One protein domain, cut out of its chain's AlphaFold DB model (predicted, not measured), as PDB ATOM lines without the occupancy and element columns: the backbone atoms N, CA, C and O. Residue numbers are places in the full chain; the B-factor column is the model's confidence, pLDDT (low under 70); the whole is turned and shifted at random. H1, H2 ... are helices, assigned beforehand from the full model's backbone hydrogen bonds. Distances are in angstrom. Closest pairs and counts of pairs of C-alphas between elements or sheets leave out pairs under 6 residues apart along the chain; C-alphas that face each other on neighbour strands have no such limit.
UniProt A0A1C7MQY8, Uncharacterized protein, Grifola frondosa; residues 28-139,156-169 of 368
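This is residues 28 to 139 and 156 to 169 of the 368 residues of an uncharacterized protein of Grifola frondosa (UniProt A0A1C7MQY8). A long helix, H5, makes the longest axis; its last part, residues 127 to 135, sticks out with residues 136 to 139 as a free arm. The body gathers along its earlier part: H3 and H4 cross each other, H4 packs on H5's beginning, H6 packs on H3, and small H2 leads from there to H1 at the far end from the arm. The printed part has 126 residues with six named helices, H1 to H6 in order, and no named strand: all helix, mostly crossed. It is loose, with a radius of gyration of the C-alphas of 17.8 A and spans of 67 by 30 by 28 A.

H1, residues 35 to 44, and H2, residues 48 to 51, only just touch, with 3 pairs of C-alphas within 8 A, the closest being Gln 37 and Ala 48 at 5.8 A. H2 touches H5, residues 108 to 135, at its residues 108 to 110 alone; C-alphas 51 and 110 are closest, 4.5 A. H3, residues 56 to 68, touches residues 88 to 92 alone of H4, residues 78 to 97, at a steep tilt of 48 degrees, opposite ways; C-alphas 58 and 92 are closest, 7.0 A. Residues 81 to 85 alone of H4 touch residues 108 to 112 alone of H5, about perpendicular at 85 degrees; C-alphas 85 and 108 are closest, 5.5 A. H6, residues 160 to 167, only just touches residues 63 to 67 alone of H3, with 3 pairs within 8 A; C-alphas 166 and 67 are closest, 6.1 A. Every O i to N i+4 pair is within hydrogen-bond range in H1, H3, H4, H5 and H6; H2 is too short for one.

H1 begins at C-alpha 35 (92.931, 145.544, 135.141). H3 is 18.4 A long, H4 28.3 A and H5 41.2 A. H6 ends at C-alpha 167 (119.698, 117.675, 139.706).

Without residues 127 to 139 the body spans 44 by 30 by 25 A. Residues 140 to 155 are cut out, and C-alphas 139 and 156 are 32.4 A apart. Of the links printed whole, none is long. pLDDT is under 70 in residues 28 to 45, 123 to 139, 156 to 160 and 169.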
ATOM      1  N   GLU A  28      85.635 137.922 125.314       58.75
ATOM      2  CA  GLU A  28      85.665 136.627 126.008       58.75
ATOM      3  C   GLU A  28      87.027 136.345 126.674       58.75
ATOM      4  O   GLU A  28      87.076 135.888 127.816       58.75
ATOM      5  N   ASP A  29      88.134 136.729 126.031       56.16
ATOM      6  CA  ASP A  29      89.498 136.404 126.473       56.16
ATOM      7  C   ASP A  29      90.011 137.282 127.624       56.16
ATOM      8  O   ASP A  29      91.012 136.966 128.271       56.16
ATOM      9  N   LEU A  30      89.313 138.386 127.904       57.84
ATOM     10  CA  LEU A  30      89.713 139.393 128.887       57.84
ATOM     11  C   LEU A  30      89.061 139.192 130.261       57.84
ATOM     12  O   LEU A  30      89.506 139.815 131.232       57.84
ATOM     13  N   LYS A  31      88.022 138.347 130.375       61.59
ATOM     14  CA  LYS A  31      87.252 138.154 131.622       61.59
ATOM     15  C   LYS A  31      88.136 137.715 132.795       61.59
ATOM     16  O   LYS A  31      87.941 138.202 133.903       61.59
ATOM     17  N   GLU A  32      89.156 136.904 132.529       67.25
ATOM     18  CA  GLU A  32      90.068 136.350 133.542       67.25
ATOM     19  C   GLU A  32      91.286 137.238 133.863       67.25
ATOM     20  O   GLU A  32      92.021 136.959 134.810       67.25
ATOM     21  N   LEU A  33      91.526 138.306 133.094       66.06
ATOM     22  CA  LEU A  33      92.677 139.189 133.294       66.06
ATOM     23  C   LEU A  33      92.348 140.326 134.264       66.06
ATOM     24  O   LEU A  33      91.315 140.993 134.145       66.06
ATOM     25  N   THR A  34      93.272 140.615 135.180       69.75
ATOM     26  CA  THR A  34      93.196 141.794 136.055       69.75
ATOM     27  C   THR A  34      93.309 143.094 135.248       69.75
ATOM     28  O   THR A  34      93.814 143.109 134.125       69.75
ATOM     29  N   ARG A  35      92.880 144.230 135.820       53.84
ATOM     30  CA  ARG A  35      92.931 145.544 135.141       53.84
ATOM     31  C   ARG A  35      94.332 145.903 134.632       53.84
ATOM     32  O   ARG A  35      94.460 146.407 133.522       53.84
ATOM     33  N   SER A  36      95.372 145.619 135.417       59.84
ATOM     34  CA  SER A  36      96.764 145.865 135.024       59.84
ATOM     35  C   SER A  36      97.239 144.905 133.933       59.84
ATOM     36  O   SER A  36      97.948 145.330 133.029       59.84
ATOM     37  N   GLN A  37      96.811 143.639 133.957       67.31
ATOM     38  CA  GLN A  37      97.118 142.677 132.893       67.31
ATOM     39  C   GLN A  37      96.424 143.028 131.575       67.31
ATOM     40  O   GLN A  37      97.033 142.887 130.522       67.31
ATOM     41  N   ARG A  38      95.184 143.532 131.622       59.62
ATOM     42  CA  ARG A  38      94.483 144.041 130.433       59.62
ATOM     43  C   ARG A  38      95.208 145.240 129.839       59.62
ATOM     44  O   ARG A  38      95.448 145.261 128.640       59.62
ATOM     45  N   LEU A  39      95.600 146.204 130.677       53.91
ATOM     46  CA  LEU A  39      96.381 147.361 130.232       53.91
ATOM     47  C   LEU A  39      97.717 146.927 129.614       53.91
ATOM     48  O   LEU A  39      98.092 147.415 128.555       53.91
ATOM     49  N   PHE A  40      98.403 145.972 130.246       61.38
ATOM     50  CA  PHE A  40      99.644 145.402 129.733       61.38
ATOM     51  C   PHE A  40      99.444 144.704 128.381       61.38
ATOM     52  O   PHE A  40     100.215 144.953 127.460       61.38
ATOM     53  N   LEU A  41      98.399 143.883 128.237       64.00
ATOM     54  CA  LEU A  41      98.068 143.191 126.990       64.00
ATOM     55  C   LEU A  41      97.745 144.176 125.864       64.00
ATOM     56  O   LEU A  41      98.282 144.037 124.773       64.00
ATOM     57  N   VAL A  42      96.921 145.193 126.132       58.28
ATOM     58  CA  VAL A  42      96.581 146.231 125.143       58.28
ATOM     59  C   VAL A  42      97.824 147.010 124.715       58.28
ATOM     60  O   VAL A  42      97.993 147.290 123.534       58.28
ATOM     61  N   TYR A  43      98.709 147.341 125.658       51.09
ATOM     62  CA  TYR A  43      99.897 148.145 125.372       51.09
ATOM     63  C   TYR A  43     101.020 147.359 124.681       51.09
ATOM     64  O   TYR A  43     101.748 147.914 123.863       51.09
ATOM     65  N   THR A  44     101.194 146.080 125.020       57.75
ATOM     66  CA  THR A  44     102.341 145.274 124.560       57.75
ATOM     67  C   THR A  44     101.985 144.220 123.516       57.75
ATOM     68  O   THR A  44     102.887 143.651 122.909       57.75
ATOM     69  N   GLY A  45     100.700 143.910 123.335       68.06
ATOM     70  CA  GLY A  45     100.241 142.757 122.558       68.06
ATOM     71  C   GLY A  45     100.552 141.399 123.205       68.06
ATOM     72  O   GLY A  45     100.295 140.367 122.594       68.06
ATOM     73  N   ILE A  46     101.104 141.369 124.427       70.62
ATOM     74  CA  ILE A  46     101.541 140.145 125.113       70.62
ATOM     75  C   ILE A  46     100.607 139.839 126.290       70.62
ATOM     76  O   ILE A  46     100.419 140.674 127.177       70.62
ATOM     77  N   ASP A  47     100.070 138.614 126.363       77.44
ATOM     78  CA  ASP A  47      99.350 138.152 127.559       77.44
ATOM     79  C   ASP A  47     100.344 138.025 128.726       77.44
ATOM     80  O   ASP A  47     101.317 137.274 128.667       77.44
ATOM     81  N   ALA A  48     100.102 138.744 129.821       76.56
ATOM     82  CA  ALA A  48     100.956 138.701 131.005       76.56
ATOM     83  C   ALA A  48     101.109 137.280 131.593       76.56
ATOM     84  O   ALA A  48     102.137 136.975 132.200       76.56
ATOM     85  N   ARG A  49     100.120 136.395 131.398       83.12
ATOM     86  CA  ARG A  49     100.170 134.979 131.805       83.12
ATOM     87  C   ARG A  49     101.133 134.155 130.944       83.12
ATOM     88  O   ARG A  49     101.671 133.155 131.416       83.12
ATOM     89  N   ALA A  50     101.399 134.583 129.709       84.44
ATOM     90  CA  ALA A  50     102.377 133.953 128.822       84.44
ATOM     91  C   ALA A  50     103.822 134.146 129.308       84.44
ATOM     92  O   ALA A  50     104.713 133.407 128.893       84.44
ATOM     93  N   LEU A  51     104.066 135.126 130.184       84.75
ATOM     94  CA  LEU A  51     105.397 135.466 130.696       84.75
ATOM     95  C   LEU A  51     105.826 134.621 131.899       84.75
ATOM     96  O   LEU A  51     106.928 134.816 132.412       84.75
ATOM     97  N   LYS A  52     104.979 133.698 132.364       86.44
ATOM     98  CA  LYS A  52     105.262 132.892 133.550       86.44
ATOM     99  C   LYS A  52     104.827 131.439 133.402       86.44
ATOM    100  O   LYS A  52     103.851 131.128 132.723       86.44
ATOM    101  N   ILE A  53     105.555 130.573 134.101       87.12
ATOM    102  CA  ILE A  53     105.215 129.167 134.334       87.12
ATOM    103  C   ILE A  53     104.790 129.053 135.800       87.12
ATOM    104  O   ILE A  53     105.642 129.041 136.700       87.12
ATOM    105  N   GLU A  54     103.476 129.039 136.024       82.31
ATOM    106  CA  GLU A  54     102.868 129.060 137.365       82.31
ATOM    107  C   GLU A  54     102.044 127.800 137.656       82.31
ATOM    108  O   GLU A  54     101.987 127.382 138.809       82.31
ATOM    109  N   LEU A  55     101.439 127.173 136.643       85.81
ATOM    110  CA  LEU A  55     100.572 126.013 136.856       85.81
ATOM    111  C   LEU A  55     101.389 124.721 136.999       85.81
ATOM    112  O   LEU A  55     102.419 124.549 136.351       85.81
ATOM    113  N   ASP A  56     100.891 123.765 137.789       85.19
ATOM    114  CA  ASP A  56     101.614 122.515 138.076       85.19
ATOM    115  C   ASP A  56     101.983 121.732 136.810       85.19
ATOM    116  O   ASP A  56     103.117 121.293 136.647       85.19
ATOM    117  N   HIS A  57     101.047 121.574 135.876       86.38
ATOM    118  CA  HIS A  57     101.299 120.847 134.629       86.38
ATOM    119  C   HIS A  57     102.292 121.572 133.705       86.38
ATOM    120  O   HIS A  57     103.084 120.907 133.047       86.38
ATOM    121  N   GLU A  58     102.299 122.912 133.700       92.00
ATOM    122  CA  GLU A  58     103.320 123.711 133.010       92.00
ATOM    123  C   GLU A  58     104.695 123.478 133.654       92.00
ATOM    124  O   GLU A  58     105.691 123.247 132.974       92.00
ATOM    125  N   TYR A  59     104.746 123.484 134.990       91.94
ATOM    126  CA  TYR A  59     105.963 123.230 135.753       91.94
ATOM    127  C   TYR A  59     106.539 121.837 135.476       91.94
ATOM    128  O   TYR A  59     107.736 121.717 135.216       91.94
ATOM    129  N   TYR A  60     105.718 120.784 135.516       91.75
ATOM    130  CA  TYR A  60     106.191 119.420 135.269       91.75
ATOM    131  C   TYR A  60     106.618 119.219 133.810       91.75
ATOM    132  O   TYR A  60     107.703 118.686 133.587       91.75
ATOM    133  N   LEU A  61     105.860 119.748 132.838       93.88
ATOM    134  CA  LEU A  61     106.264 119.743 131.427       93.88
ATOM    135  C   LEU A  61     107.622 120.435 131.234       93.88
ATOM    136  O   LEU A  61     108.508 119.894 130.576       93.88
ATOM    137  N   PHE A  62     107.805 121.609 131.846       94.38
ATOM    138  CA  PHE A  62     109.066 122.348 131.790       94.38
ATOM    139  C   PHE A  62     110.225 121.519 132.346       94.38
ATOM    140  O   PHE A  62     111.301 121.465 131.753       94.38
ATOM    141  N   MET A  63     110.010 120.870 133.490       91.12
ATOM    142  CA  MET A  63     111.035 120.077 134.159       91.12
ATOM    143  C   MET A  63     111.424 118.845 133.339       91.12
ATOM    144  O   MET A  63     112.620 118.555 133.232       91.12
ATOM    145  N   ASP A  64     110.456 118.162 132.730       92.25
ATOM    146  CA  ASP A  64     110.699 117.012 131.860       92.25
ATOM    147  C   ASP A  64     111.440 117.410 130.584       92.25
ATOM    148  O   ASP A  64     112.517 116.875 130.324       92.25
ATOM    149  N   MET A  65     110.978 118.434 129.859       93.81
ATOM    150  CA  MET A  65     111.681 118.908 128.660       93.81
ATOM    151  C   MET A  65     113.101 119.391 128.969       93.81
ATOM    152  O   MET A  65     114.042 119.070 128.241       93.81
ATOM    153  N   ARG A  66     113.289 120.100 130.091       91.06
ATOM    154  CA  ARG A  66     114.618 120.494 130.575       91.06
ATOM    155  C   ARG A  66     115.519 119.285 130.784       91.06
ATOM    156  O   ARG A  66     116.711 119.369 130.498       91.06
ATOM    157  N   HIS A  67     114.993 118.212 131.365       88.00
ATOM    158  CA  HIS A  67     115.761 116.999 131.600       88.00
ATOM    159  C   HIS A  67     116.137 116.317 130.285       88.00
ATOM    160  O   HIS A  67     117.312 116.021 130.072       88.00
ATOM    161  N   ASP A  68     115.165 116.134 129.397       87.19
ATOM    162  CA  ASP A  68     115.330 115.372 128.159       87.19
ATOM    163  C   ASP A  68     116.314 116.053 127.205       87.19
ATOM    164  O   ASP A  68     117.236 115.424 126.689       87.19
ATOM    165  N   ALA A  69     116.184 117.371 127.047       86.12
ATOM    166  CA  ALA A  69     117.059 118.177 126.202       86.12
ATOM    167  C   ALA A  69     118.245 118.803 126.965       86.12
ATOM    168  O   ALA A  69     119.005 119.591 126.399       86.12
ATOM    169  N   LYS A  70     118.421 118.446 128.245       84.31
ATOM    170  CA  LYS A  70     119.523 118.876 129.122       84.31
ATOM    171  C   LYS A  70     119.751 120.395 129.132       84.31
ATOM    172  O   LYS A  70     120.884 120.860 129.011       84.31
ATOM    173  N   TRP A  71     118.684 121.183 129.275       87.00
ATOM    174  CA  TRP A  71     118.804 122.643 129.247       87.00
ATOM    175  C   TRP A  71     119.623 123.161 130.432       87.00
ATOM    176  O   TRP A  71     119.312 122.884 131.597       87.00
ATOM    177  N   THR A  72     120.632 123.976 130.123       81.88
ATOM    178  CA  THR A  72     121.430 124.716 131.108       81.88
ATOM    179  C   THR A  72     121.596 126.173 130.685       81.88
ATOM    180  O   THR A  72     121.676 126.480 129.494       81.88
ATOM    181  N   SER A  73     121.680 127.095 131.644       77.56
ATOM    182  CA  SER A  73     121.749 128.537 131.364       77.56
ATOM    183  C   SER A  73     122.953 128.940 130.515       77.56
ATOM    184  O   SER A  73     122.866 129.908 129.763       77.56
ATOM    185  N   PHE A  74     124.057 128.194 130.593       75.00
ATOM    186  CA  PHE A  74     125.270 128.447 129.812       75.00
ATOM    187  C   PHE A  74     125.261 127.796 128.418       75.00
ATOM    188  O   PHE A  74     126.031 128.212 127.557       75.00
ATOM    189  N   SER A  75     124.413 126.790 128.170       75.69
ATOM    190  CA  SER A  75     124.317 126.114 126.861       75.69
ATOM    191  C   SER A  75     123.176 126.639 125.978       75.69
ATOM    192  O   SER A  75     123.140 126.366 124.767       75.69
ATOM    193  N   MET A  76     122.258 127.404 126.573       79.56
ATOM    194  CA  MET A  76     121.062 127.936 125.929       79.56
ATOM    195  C   MET A  76     121.284 129.354 125.386       79.56
ATOM    196  O   MET A  76     121.548 130.295 126.133       79.56
ATOM    197  N   THR A  77     121.128 129.517 124.071       78.69
ATOM    198  CA  THR A  77     121.112 130.824 123.398       78.69
ATOM    199  C   THR A  77     119.675 131.308 123.207       78.69
ATOM    200  O   THR A  77     118.731 130.524 123.247       78.69
ATOM    201  N   SER A  78     119.499 132.601 122.958       74.12
ATOM    202  CA  SER A  78     118.230 133.230 122.558       74.12
ATOM    203  C   SER A  78     117.493 132.482 121.439       74.12
ATOM    204  O   SER A  78     116.319 132.162 121.594       74.12
ATOM    205  N   ARG A  79     118.188 132.126 120.352       73.75
ATOM    206  CA  ARG A  79     117.605 131.360 119.235       73.75
ATOM    207  C   ARG A  79     117.149 129.965 119.659       73.75
ATOM    208  O   ARG A  79     116.072 129.523 119.275       73.75
ATOM    209  N   LYS A  80     117.939 129.280 120.496       83.38
ATOM    210  CA  LYS A  80     117.529 127.986 121.062       83.38
ATOM    211  C   LYS A  80     116.269 128.132 121.909       83.38
ATOM    212  O   LYS A  80     115.417 127.256 121.850       83.38
ATOM    213  N   TRP A  81     116.125 129.233 122.651       86.38
ATOM    214  CA  TRP A  81     114.917 129.498 123.429       86.38
ATOM    215  C   TRP A  81     113.675 129.664 122.565       86.38
ATOM    216  O   TRP A  81     112.629 129.175 122.974       86.38
ATOM    217  N   ALA A  82     113.760 130.289 121.392       82.75
ATOM    218  CA  ALA A  82     112.613 130.400 120.492       82.75
ATOM    219  C   ALA A  82     112.140 129.025 120.000       82.75
ATOM    220  O   ALA A  82     110.969 128.689 120.163       82.75
ATOM    221  N   VAL A  83     113.071 128.192 119.513       86.38
ATOM    222  CA  VAL A  83     112.779 126.819 119.058       86.38
ATOM    223  C   VAL A  83     112.191 125.977 120.192       86.38
ATOM    224  O   VAL A  83     111.131 125.377 120.045       86.38
ATOM    225  N   VAL A  84     112.840 125.997 121.356       90.69
ATOM    226  CA  VAL A  84     112.389 125.264 122.545       90.69
ATOM    227  C   VAL A  84     111.019 125.741 123.028       90.69
ATOM    228  O   VAL A  84     110.216 124.939 123.493       90.69
ATOM    229  N   THR A  85     110.736 127.039 122.934       92.50
ATOM    230  CA  THR A  85     109.443 127.586 123.356       92.50
ATOM    231  C   THR A  85     108.329 127.173 122.407       92.50
ATOM    232  O   THR A  85     107.236 126.871 122.877       92.50
ATOM    233  N   ALA A  86     108.594 127.125 121.099       90.88
ATOM    234  CA  ALA A  86     107.635 126.608 120.128       90.88
ATOM    235  C   ALA A  86     107.276 125.148 120.446       90.88
ATOM    236  O   ALA A  86     106.101 124.834 120.617       90.88
ATOM    237  N   GLU A  87     108.284 124.299 120.668       94.75
ATOM    238  CA  GLU A  87     108.081 122.897 121.057       94.75
ATOM    239  C   GLU A  87     107.337 122.766 122.398       94.75
ATOM    240  O   GLU A  87     106.422 121.958 122.550       94.75
ATOM    241  N   TYR A  88     107.696 123.589 123.387       95.44
ATOM    242  CA  TYR A  88     107.030 123.603 124.689       95.44
ATOM    243  C   TYR A  88     105.551 123.969 124.558       95.44
ATOM    244  O   TYR A  88     104.695 123.339 125.177       95.44
ATOM    245  N   ASN A  89     105.243 124.974 123.741       95.31
ATOM    246  CA  ASN A  89     103.883 125.436 123.502       95.31
ATOM    247  C   ASN A  89     103.037 124.399 122.766       95.31
ATOM    248  O   ASN A  89     101.866 124.241 123.099       95.31
ATOM    249  N   GLU A  90     103.627 123.675 121.819       94.81
ATOM    250  CA  GLU A  90     102.966 122.578 121.116       94.81
ATOM    251  C   GLU A  90     102.588 121.454 122.093       94.81
ATOM    252  O   GLU A  90     101.424 121.060 122.174       94.81
ATOM    253  N   ARG A  91     103.532 121.024 122.941       94.62
ATOM    254  CA  ARG A  91     103.261 120.014 123.979       94.62
ATOM    255  C   ARG A  91     102.259 120.503 125.028       94.62
ATOM    256  O   ARG A  91     101.414 119.727 125.473       94.62
ATOM    257  N   LEU A  92     102.330 121.775 125.429       93.75
ATOM    258  CA  LEU A  92     101.384 122.368 126.378       93.75
ATOM    259  C   LEU A  92      99.967 122.387 125.797       93.75
ATOM    260  O   LEU A  92      99.020 122.027 126.495       93.75
ATOM    261  N   LYS A  93      99.836 122.737 124.513       93.56
ATOM    262  CA  LYS A  93      98.568 122.717 123.787       93.56
ATOM    263  C   LYS A  93      97.949 121.324 123.798       93.56
ATOM    264  O   LYS A  93      96.805 121.191 124.218       93.56
ATOM    265  N   SER A  94      98.717 120.279 123.486       93.00
ATOM    266  CA  SER A  94      98.214 118.898 123.552       93.00
ATOM    267  C   SER A  94      97.742 118.491 124.958       93.00
ATOM    268  O   SER A  94      96.723 117.817 125.097       93.00
ATOM    269  N   ILE A  95      98.452 118.903 126.018       91.12
ATOM    270  CA  ILE A  95      98.065 118.605 127.413       91.12
ATOM    271  C   ILE A  95      96.763 119.313 127.803       91.12
ATOM    272  O   ILE A  95      95.945 118.752 128.539       91.12
ATOM    273  N   ASP A  96      96.587 120.552 127.358       90.19
ATOM    274  CA  ASP A  96      95.410 121.354 127.666       90.19
ATOM    275  C   ASP A  96      94.193 120.943 126.843       90.19
ATOM    276  O   ASP A  96      93.111 120.820 127.417       90.19
ATOM    277  N   GLU A  97      94.370 120.615 125.563       91.38
ATOM    278  CA  GLU A  97      93.328 120.038 124.706       91.38
ATOM    279  C   GLU A  97      92.797 118.727 125.291       91.38
ATOM    280  O   GLU A  97      91.586 118.560 125.438       91.38
ATOM    281  N   ALA A  98      93.685 117.837 125.748       90.31
ATOM    282  CA  ALA A  98      93.297 116.584 126.399       90.31
ATOM    283  C   ALA A  98      92.471 116.787 127.685       90.31
ATOM    284  O   ALA A  98      91.758 115.884 128.122       90.31
ATOM    285  N   LYS A  99      92.561 117.968 128.308       88.12
ATOM    286  CA  LYS A  99      91.815 118.345 129.518       88.12
ATOM    287  C   LYS A  99      90.698 119.352 129.241       88.12
ATOM    288  O   LYS A  99      90.104 119.855 130.192       88.12
ATOM    289  N   ASN A 100      90.425 119.637 127.967       86.19
ATOM    290  CA  ASN A 100      89.460 120.630 127.504       86.19
ATOM    291  C   ASN A 100      89.667 122.021 128.147       86.19
ATOM    292  O   ASN A 100      88.723 122.677 128.587       86.19
ATOM    293  N   ARG A 101      90.933 122.446 128.266       83.50
ATOM    294  CA  ARG A 101      91.342 123.742 128.822       83.50
ATOM    295  C   ARG A 101      91.852 124.655 127.722       83.50
ATOM    296  O   ARG A 101      92.449 124.212 126.747       83.50
ATOM    297  N   LYS A 102      91.670 125.958 127.920       84.62
ATOM    298  CA  LYS A 102      92.257 126.961 127.041       84.62
ATOM    299  C   LYS A 102      93.758 127.084 127.306       84.62
ATOM    300  O   LYS A 102      94.165 127.443 128.411       84.62
ATOM    301  N   THR A 103      94.571 126.858 126.280       85.94
ATOM    302  CA  THR A 103      96.026 127.004 126.368       85.94
ATOM    303  C   THR A 103      96.450 128.464 126.301       85.94
ATOM    304  O   THR A 103      96.073 129.194 125.385       85.94
ATOM    305  N   THR A 104      97.304 128.880 127.234       87.31
ATOM    306  CA  THR A 104      98.048 130.142 127.120       87.31
ATOM    307  C   THR A 104      99.456 129.841 126.628       87.31
ATOM    308  O   THR A 104     100.291 129.350 127.392       87.31
ATOM    309  N   LEU A 105      99.726 130.147 125.358       89.06
ATOM    310  CA  LEU A 105     101.050 129.961 124.765       89.06
ATOM    311  C   LEU A 105     102.081 130.812 125.510       89.06
ATOM    312  O   LEU A 105     101.857 131.992 125.772       89.06
ATOM    313  N   LYS A 106     103.207 130.208 125.878       89.94
ATOM    314  CA  LYS A 106     104.276 130.852 126.634       89.94
ATOM    315  C   LYS A 106     105.216 131.624 125.727       89.94
ATOM    316  O   LYS A 106     105.520 131.225 124.607       89.94
ATOM    317  N   ASN A 107     105.706 132.736 126.255       87.25
ATOM    318  CA  ASN A 107     106.769 133.514 125.643       87.25
ATOM    319  C   ASN A 107     108.138 132.925 126.040       87.25
ATOM    320  O   ASN A 107     108.272 132.461 127.178       87.25
ATOM    321  N   PRO A 108     109.184 133.022 125.192       86.69
ATOM    322  CA  PRO A 108     110.522 132.541 125.545       86.69
ATOM    323  C   PRO A 108     111.056 133.081 126.873       86.69
ATOM    324  O   PRO A 108     111.789 132.395 127.587       86.69
ATOM    325  N   ARG A 109     110.633 134.290 127.263       82.56
ATOM    326  CA  ARG A 109     110.968 134.882 128.560       82.56
ATOM    327  C   ARG A 109     110.558 134.014 129.743       82.56
ATOM    328  O   ARG A 109     111.332 133.913 130.691       82.56
ATOM    329  N   ALA A 110     109.390 133.380 129.671       88.50
ATOM    330  CA  ALA A 110     108.866 132.550 130.747       88.50
ATOM    331  C   ALA A 110     109.797 131.370 131.040       88.50
ATOM    332  O   ALA A 110     110.116 131.110 132.197       88.50
ATOM    333  N   LEU A 111     110.279 130.693 129.994       91.69
ATOM    334  CA  LEU A 111     111.167 129.539 130.122       91.69
ATOM    335  C   LEU A 111     112.565 129.952 130.600       91.69
ATOM    336  O   LEU A 111     113.137 129.280 131.457       91.69
ATOM    337  N   VAL A 112     113.095 131.074 130.096       88.00
ATOM    338  CA  VAL A 112     114.391 131.626 130.529       88.00
ATOM    339  C   VAL A 112     114.370 131.963 132.018       88.00
ATOM    340  O   VAL A 112     115.253 131.537 132.765       88.00
ATOM    341  N   ASP A 113     113.364 132.725 132.455       83.56
ATOM    342  CA  ASP A 113     113.238 133.122 133.857       83.56
ATOM    343  C   ASP A 113     113.016 131.891 134.745       83.56
ATOM    344  O   ASP A 113     113.679 131.748 135.778       83.56
ATOM    345  N   LYS A 114     112.193 130.936 134.291       87.81
ATOM    346  CA  LYS A 114     111.968 129.690 135.022       87.81
ATOM    347  C   LYS A 114     113.230 128.843 135.149       87.81
ATOM    348  O   LYS A 114     113.485 128.305 136.225       87.81
ATOM    349  N   LEU A 115     114.055 128.747 134.104       88.38
ATOM    350  CA  LEU A 115     115.317 128.010 134.180       88.38
ATOM    351  C   LEU A 115     116.239 128.614 135.243       88.38
ATOM    352  O   LEU A 115     116.803 127.871 136.043       88.38
ATOM    353  N   GLY A 116     116.348 129.945 135.293       80.38
ATOM    354  CA  GLY A 116     117.149 130.634 136.306       80.38
ATOM    355  C   GLY A 116     116.679 130.349 137.738       80.38
ATOM    356  O   GLY A 116     117.505 130.109 138.622       80.38
ATOM    357  N   GLU A 117     115.362 130.316 137.970       82.31
ATOM    358  CA  GLU A 117     114.783 129.917 139.262       82.31
ATOM    359  C   GLU A 117     115.147 128.470 139.629       82.31
ATOM    360  O   GLU A 117     115.612 128.205 140.741       82.31
ATOM    361  N   ILE A 118     114.966 127.535 138.693       84.81
ATOM    362  CA  ILE A 118     115.220 126.107 138.914       84.81
ATOM    363  C   ILE A 118     116.702 125.828 139.150       84.81
ATOM    364  O   ILE A 118     117.043 125.076 140.062       84.81
ATOM    365  N   GLU A 119     117.598 126.443 138.384       83.38
ATOM    366  CA  GLU A 119     119.036 126.284 138.585       83.38
ATOM    367  C   GLU A 119     119.481 126.818 139.946       83.38
ATOM    368  O   GLU A 119     120.257 126.152 140.632       83.38
ATOM    369  N   ALA A 120     118.940 127.953 140.399       75.69
ATOM    370  CA  ALA A 120     119.214 128.460 141.742       75.69
ATOM    371  C   ALA A 120     118.752 127.475 142.834       75.69
ATOM    372  O   ALA A 120     119.468 127.260 143.818       75.69
ATOM    373  N   ILE A 121     117.590 126.837 142.650       77.44
ATOM    374  CA  ILE A 121     117.092 125.791 143.555       77.44
ATOM    375  C   ILE A 121     118.025 124.573 143.534       77.44
ATOM    376  O   ILE A 121     118.419 124.098 144.599       77.44
ATOM    377  N   ILE A 122     118.415 124.080 142.354       74.81
ATOM    378  CA  ILE A 122     119.297 122.912 142.202       74.81
ATOM    379  C   ILE A 122     120.663 123.170 142.845       74.81
ATOM    380  O   ILE A 122     121.109 122.361 143.658       74.81
ATOM    381  N   ILE A 123     121.292 124.315 142.565       69.50
ATOM    382  CA  ILE A 123     122.574 124.709 143.167       69.50
ATOM    383  C   ILE A 123     122.455 124.760 144.696       69.50
ATOM    384  O   ILE A 123     123.313 124.229 145.407       69.50
ATOM    385  N   GLY A 124     121.370 125.345 145.216       65.38
ATOM    386  CA  GLY A 124     121.100 125.386 146.652       65.38
ATOM    387  C   GLY A 124     120.930 123.995 147.272       65.38
ATOM    388  O   GLY A 124     121.416 123.749 148.377       65.38
ATOM    389  N   ARG A 125     120.279 123.064 146.565       69.44
ATOM    390  CA  ARG A 125     120.089 121.677 147.019       69.44
ATOM    391  C   ARG A 125     121.397 120.892 147.019       69.44
ATOM    392  O   ARG A 125     121.713 120.283 148.035       69.44
ATOM    393  N   ILE A 126     122.174 120.955 145.938       65.25
ATOM    394  CA  ILE A 126     123.474 120.272 145.837       65.25
ATOM    395  C   ILE A 126     124.430 120.779 146.924       65.25
ATOM    396  O   ILE A 126     125.034 119.984 147.641       65.25
ATOM    397  N   SER A 127     124.494 122.099 147.125       58.16
ATOM    398  CA  SER A 127     125.360 122.707 148.144       58.16
ATOM    399  C   SER A 127     125.020 122.235 149.563       58.16
ATOM    400  O   SER A 127     125.917 122.002 150.367       58.16
ATOM    401  N   ARG A 128     123.730 122.053 149.886       59.66
ATOM    402  CA  ARG A 128     123.294 121.548 151.201       59.66
ATOM    403  C   ARG A 128     123.655 120.082 151.419       59.66
ATOM    404  O   ARG A 128     124.026 119.733 152.534       59.66
ATOM    405  N   VAL A 129     123.569 119.252 150.378       54.94
ATOM    406  CA  VAL A 129     123.983 117.839 150.443       54.94
ATOM    407  C   VAL A 129     125.482 117.739 150.729       54.94
ATOM    408  O   VAL A 129     125.871 117.020 151.642       54.94
ATOM    409  N   ILE A 130     126.309 118.529 150.037       49.53
ATOM    410  CA  ILE A 130     127.765 118.557 150.255       49.53
ATOM    411  C   ILE A 130     128.106 119.023 151.680       49.53
ATOM    412  O   ILE A 130     128.938 118.413 152.345       49.53
ATOM    413  N   ILE A 131     127.422 120.051 152.198       47.44
ATOM    414  CA  ILE A 131     127.627 120.522 153.579       47.44
ATOM    415  C   ILE A 131     127.267 119.435 154.604       47.44
ATOM    416  O   ILE A 131     128.018 119.230 155.550       47.44
ATOM    417  N   TYR A 132     126.156 118.715 154.421       44.25
ATOM    418  CA  TYR A 132     125.760 117.643 155.345       44.25
ATOM    419  C   TYR A 132     126.777 116.494 155.397       44.25
ATOM    420  O   TYR A 132     127.000 115.939 156.472       44.25
ATOM    421  N   VAL A 133     127.409 116.161 154.267       48.84
ATOM    422  CA  VAL A 133     128.467 115.140 154.200       48.84
ATOM    423  C   VAL A 133     129.742 115.609 154.912       48.84
ATOM    424  O   VAL A 133     130.374 114.822 155.605       48.84
ATOM    425  N   CYS A 134     130.093 116.895 154.819       41.31
ATOM    426  CA  CYS A 134     131.329 117.434 155.402       41.31
ATOM    427  C   CYS A 134     131.257 117.782 156.903       41.31
ATOM    428  O   CYS A 134     132.284 118.119 157.487       41.31
ATOM    429  N   VAL A 135     130.074 117.757 157.530       44.19
ATOM    430  CA  VAL A 135     129.886 118.161 158.943       44.19
ATOM    431  C   VAL A 135     129.738 116.960 159.893       44.19
ATOM    432  O   VAL A 135     129.797 117.139 161.109       44.19
ATOM    433  N   LYS A 136     129.599 115.725 159.387       41.03
ATOM    434  CA  LYS A 136     129.580 114.530 160.249       41.03
ATOM    435  C   LYS A 136     131.005 114.037 160.563       41.03
ATOM    436  O   LYS A 136     131.831 113.987 159.655       41.03
ATOM    437  N   PRO A 137     131.313 113.680 161.827       43.19
ATOM    438  CA  PRO A 137     132.611 113.124 162.194       43.19
ATOM    439  C   PRO A 137     132.863 111.781 161.491       43.19
ATOM    440  O   PRO A 137     131.953 110.973 161.316       43.19
ATOM    441  N   LEU A 138     134.125 111.553 161.114       47.31
ATOM    442  CA  LEU A 138     134.610 110.435 160.289       47.31
ATOM    443  C   LEU A 138     134.436 109.034 160.922       47.31
ATOM    444  O   LEU A 138     134.834 108.041 160.324       47.31
ATOM    445  N   THR A 139     133.874 108.931 162.127       49.53
ATOM    446  CA  THR A 139     133.713 107.666 162.860       49.53
ATOM    447  C   THR A 139     132.417 106.922 162.540       49.53
ATOM    448  O   THR A 139     132.337 105.736 162.833       49.53
ATOM    449  N   LYS A 156     109.679 121.741 149.117       41.81
ATOM    450  CA  LYS A 156     108.895 122.677 148.309       41.81
ATOM    451  C   LYS A 156     108.870 122.094 146.894       41.81
ATOM    452  O   LYS A 156     109.906 122.061 146.242       41.81
ATOM    453  N   SER A 157     107.708 121.512 146.575       53.81
ATOM    454  CA  SER A 157     107.290 120.772 145.369       53.81
ATOM    455  C   SER A 157     108.221 119.651 144.859       53.81
ATOM    456  O   SER A 157     109.309 119.884 144.346       53.81
ATOM    457  N   GLY A 158     107.767 118.397 144.964       57.12
ATOM    458  CA  GLY A 158     108.381 117.227 144.312       57.12
ATOM    459  C   GLY A 158     109.026 116.209 145.261       57.12
ATOM    460  O   GLY A 158     109.591 116.564 146.299       57.12
ATOM    461  N   THR A 159     108.937 114.929 144.891       67.50
ATOM    462  CA  THR A 159     109.537 113.788 145.606       67.50
ATOM    463  C   THR A 159     111.068 113.810 145.528       67.50
ATOM    464  O   THR A 159     111.664 114.490 144.692       67.50
ATOM    465  N   GLU A 160     111.750 113.046 146.385       68.31
ATOM    466  CA  GLU A 160     113.210 112.895 146.288       68.31
ATOM    467  C   GLU A 160     113.638 112.347 144.915       68.31
ATOM    468  O   GLU A 160     114.603 112.834 144.324       68.31
ATOM    469  N   THR A 161     112.877 111.392 144.375       73.00
ATOM    470  CA  THR A 161     113.098 110.802 143.048       73.00
ATOM    471  C   THR A 161     113.035 111.846 141.935       73.00
ATOM    472  O   THR A 161     113.913 111.875 141.073       73.00
ATOM    473  N   PHE A 162     112.066 112.761 142.004       79.81
ATOM    474  CA  PHE A 162     111.949 113.885 141.081       79.81
ATOM    475  C   PHE A 162     113.210 114.756 141.108       79.81
ATOM    476  O   PHE A 162     113.845 114.999 140.083       79.81
ATOM    477  N   TRP A 163     113.648 115.181 142.292       79.88
ATOM    478  CA  TRP A 163     114.811 116.062 142.388       79.88
ATOM    479  C   TRP A 163     116.123 115.371 142.019       79.88
ATOM    480  O   TRP A 163     116.986 116.010 141.424       79.88
ATOM    481  N   ARG A 164     116.267 114.072 142.288       75.81
ATOM    482  CA  ARG A 164     117.424 113.289 141.840       75.81
ATOM    483  C   ARG A 164     117.539 113.277 140.315       75.81
ATOM    484  O   ARG A 164     118.619 113.562 139.799       75.81
ATOM    485  N   LYS A 165     116.423 113.046 139.610       81.75
ATOM    486  CA  LYS A 165     116.337 113.140 138.142       81.75
ATOM    487  C   LYS A 165     116.822 114.513 137.665       81.75
ATOM    488  O   LYS A 165     117.761 114.601 136.880       81.75
ATOM    489  N   HIS A 166     116.255 115.600 138.189       80.56
ATOM    490  CA  HIS A 166     116.508 116.941 137.644       80.56
ATOM    491  C   HIS A 166     117.808 117.614 138.114       80.56
ATOM    492  O   HIS A 166     118.306 118.499 137.406       80.56
ATOM    493  N   CYS A 167     118.383 117.206 139.252       78.62
ATOM    494  CA  CYS A 167     119.698 117.675 139.706       78.62
ATOM    495  C   CYS A 167     120.845 117.116 138.851       78.62
ATOM    496  O   CYS A 167     121.847 117.805 138.686       78.62
ATOM    497  N   SER A 168     120.692 115.921 138.267       73.56
ATOM    498  CA  SER A 168     121.726 115.282 137.430       73.56
ATOM    499  C   SER A 168     122.064 116.059 136.146       73.56
ATOM    500  O   SER A 168     123.145 115.908 135.586       73.56
ATOM    501  N   VAL A 169     121.152 116.928 135.701       68.62
ATOM    502  CA  VAL A 169     121.280 117.723 134.471       68.62
ATOM    503  C   VAL A 169     122.355 118.813 134.596       68.62
ATOM    504  O   VAL A 169     122.957 119.205 133.599       68.62
TER     505      VAL A 169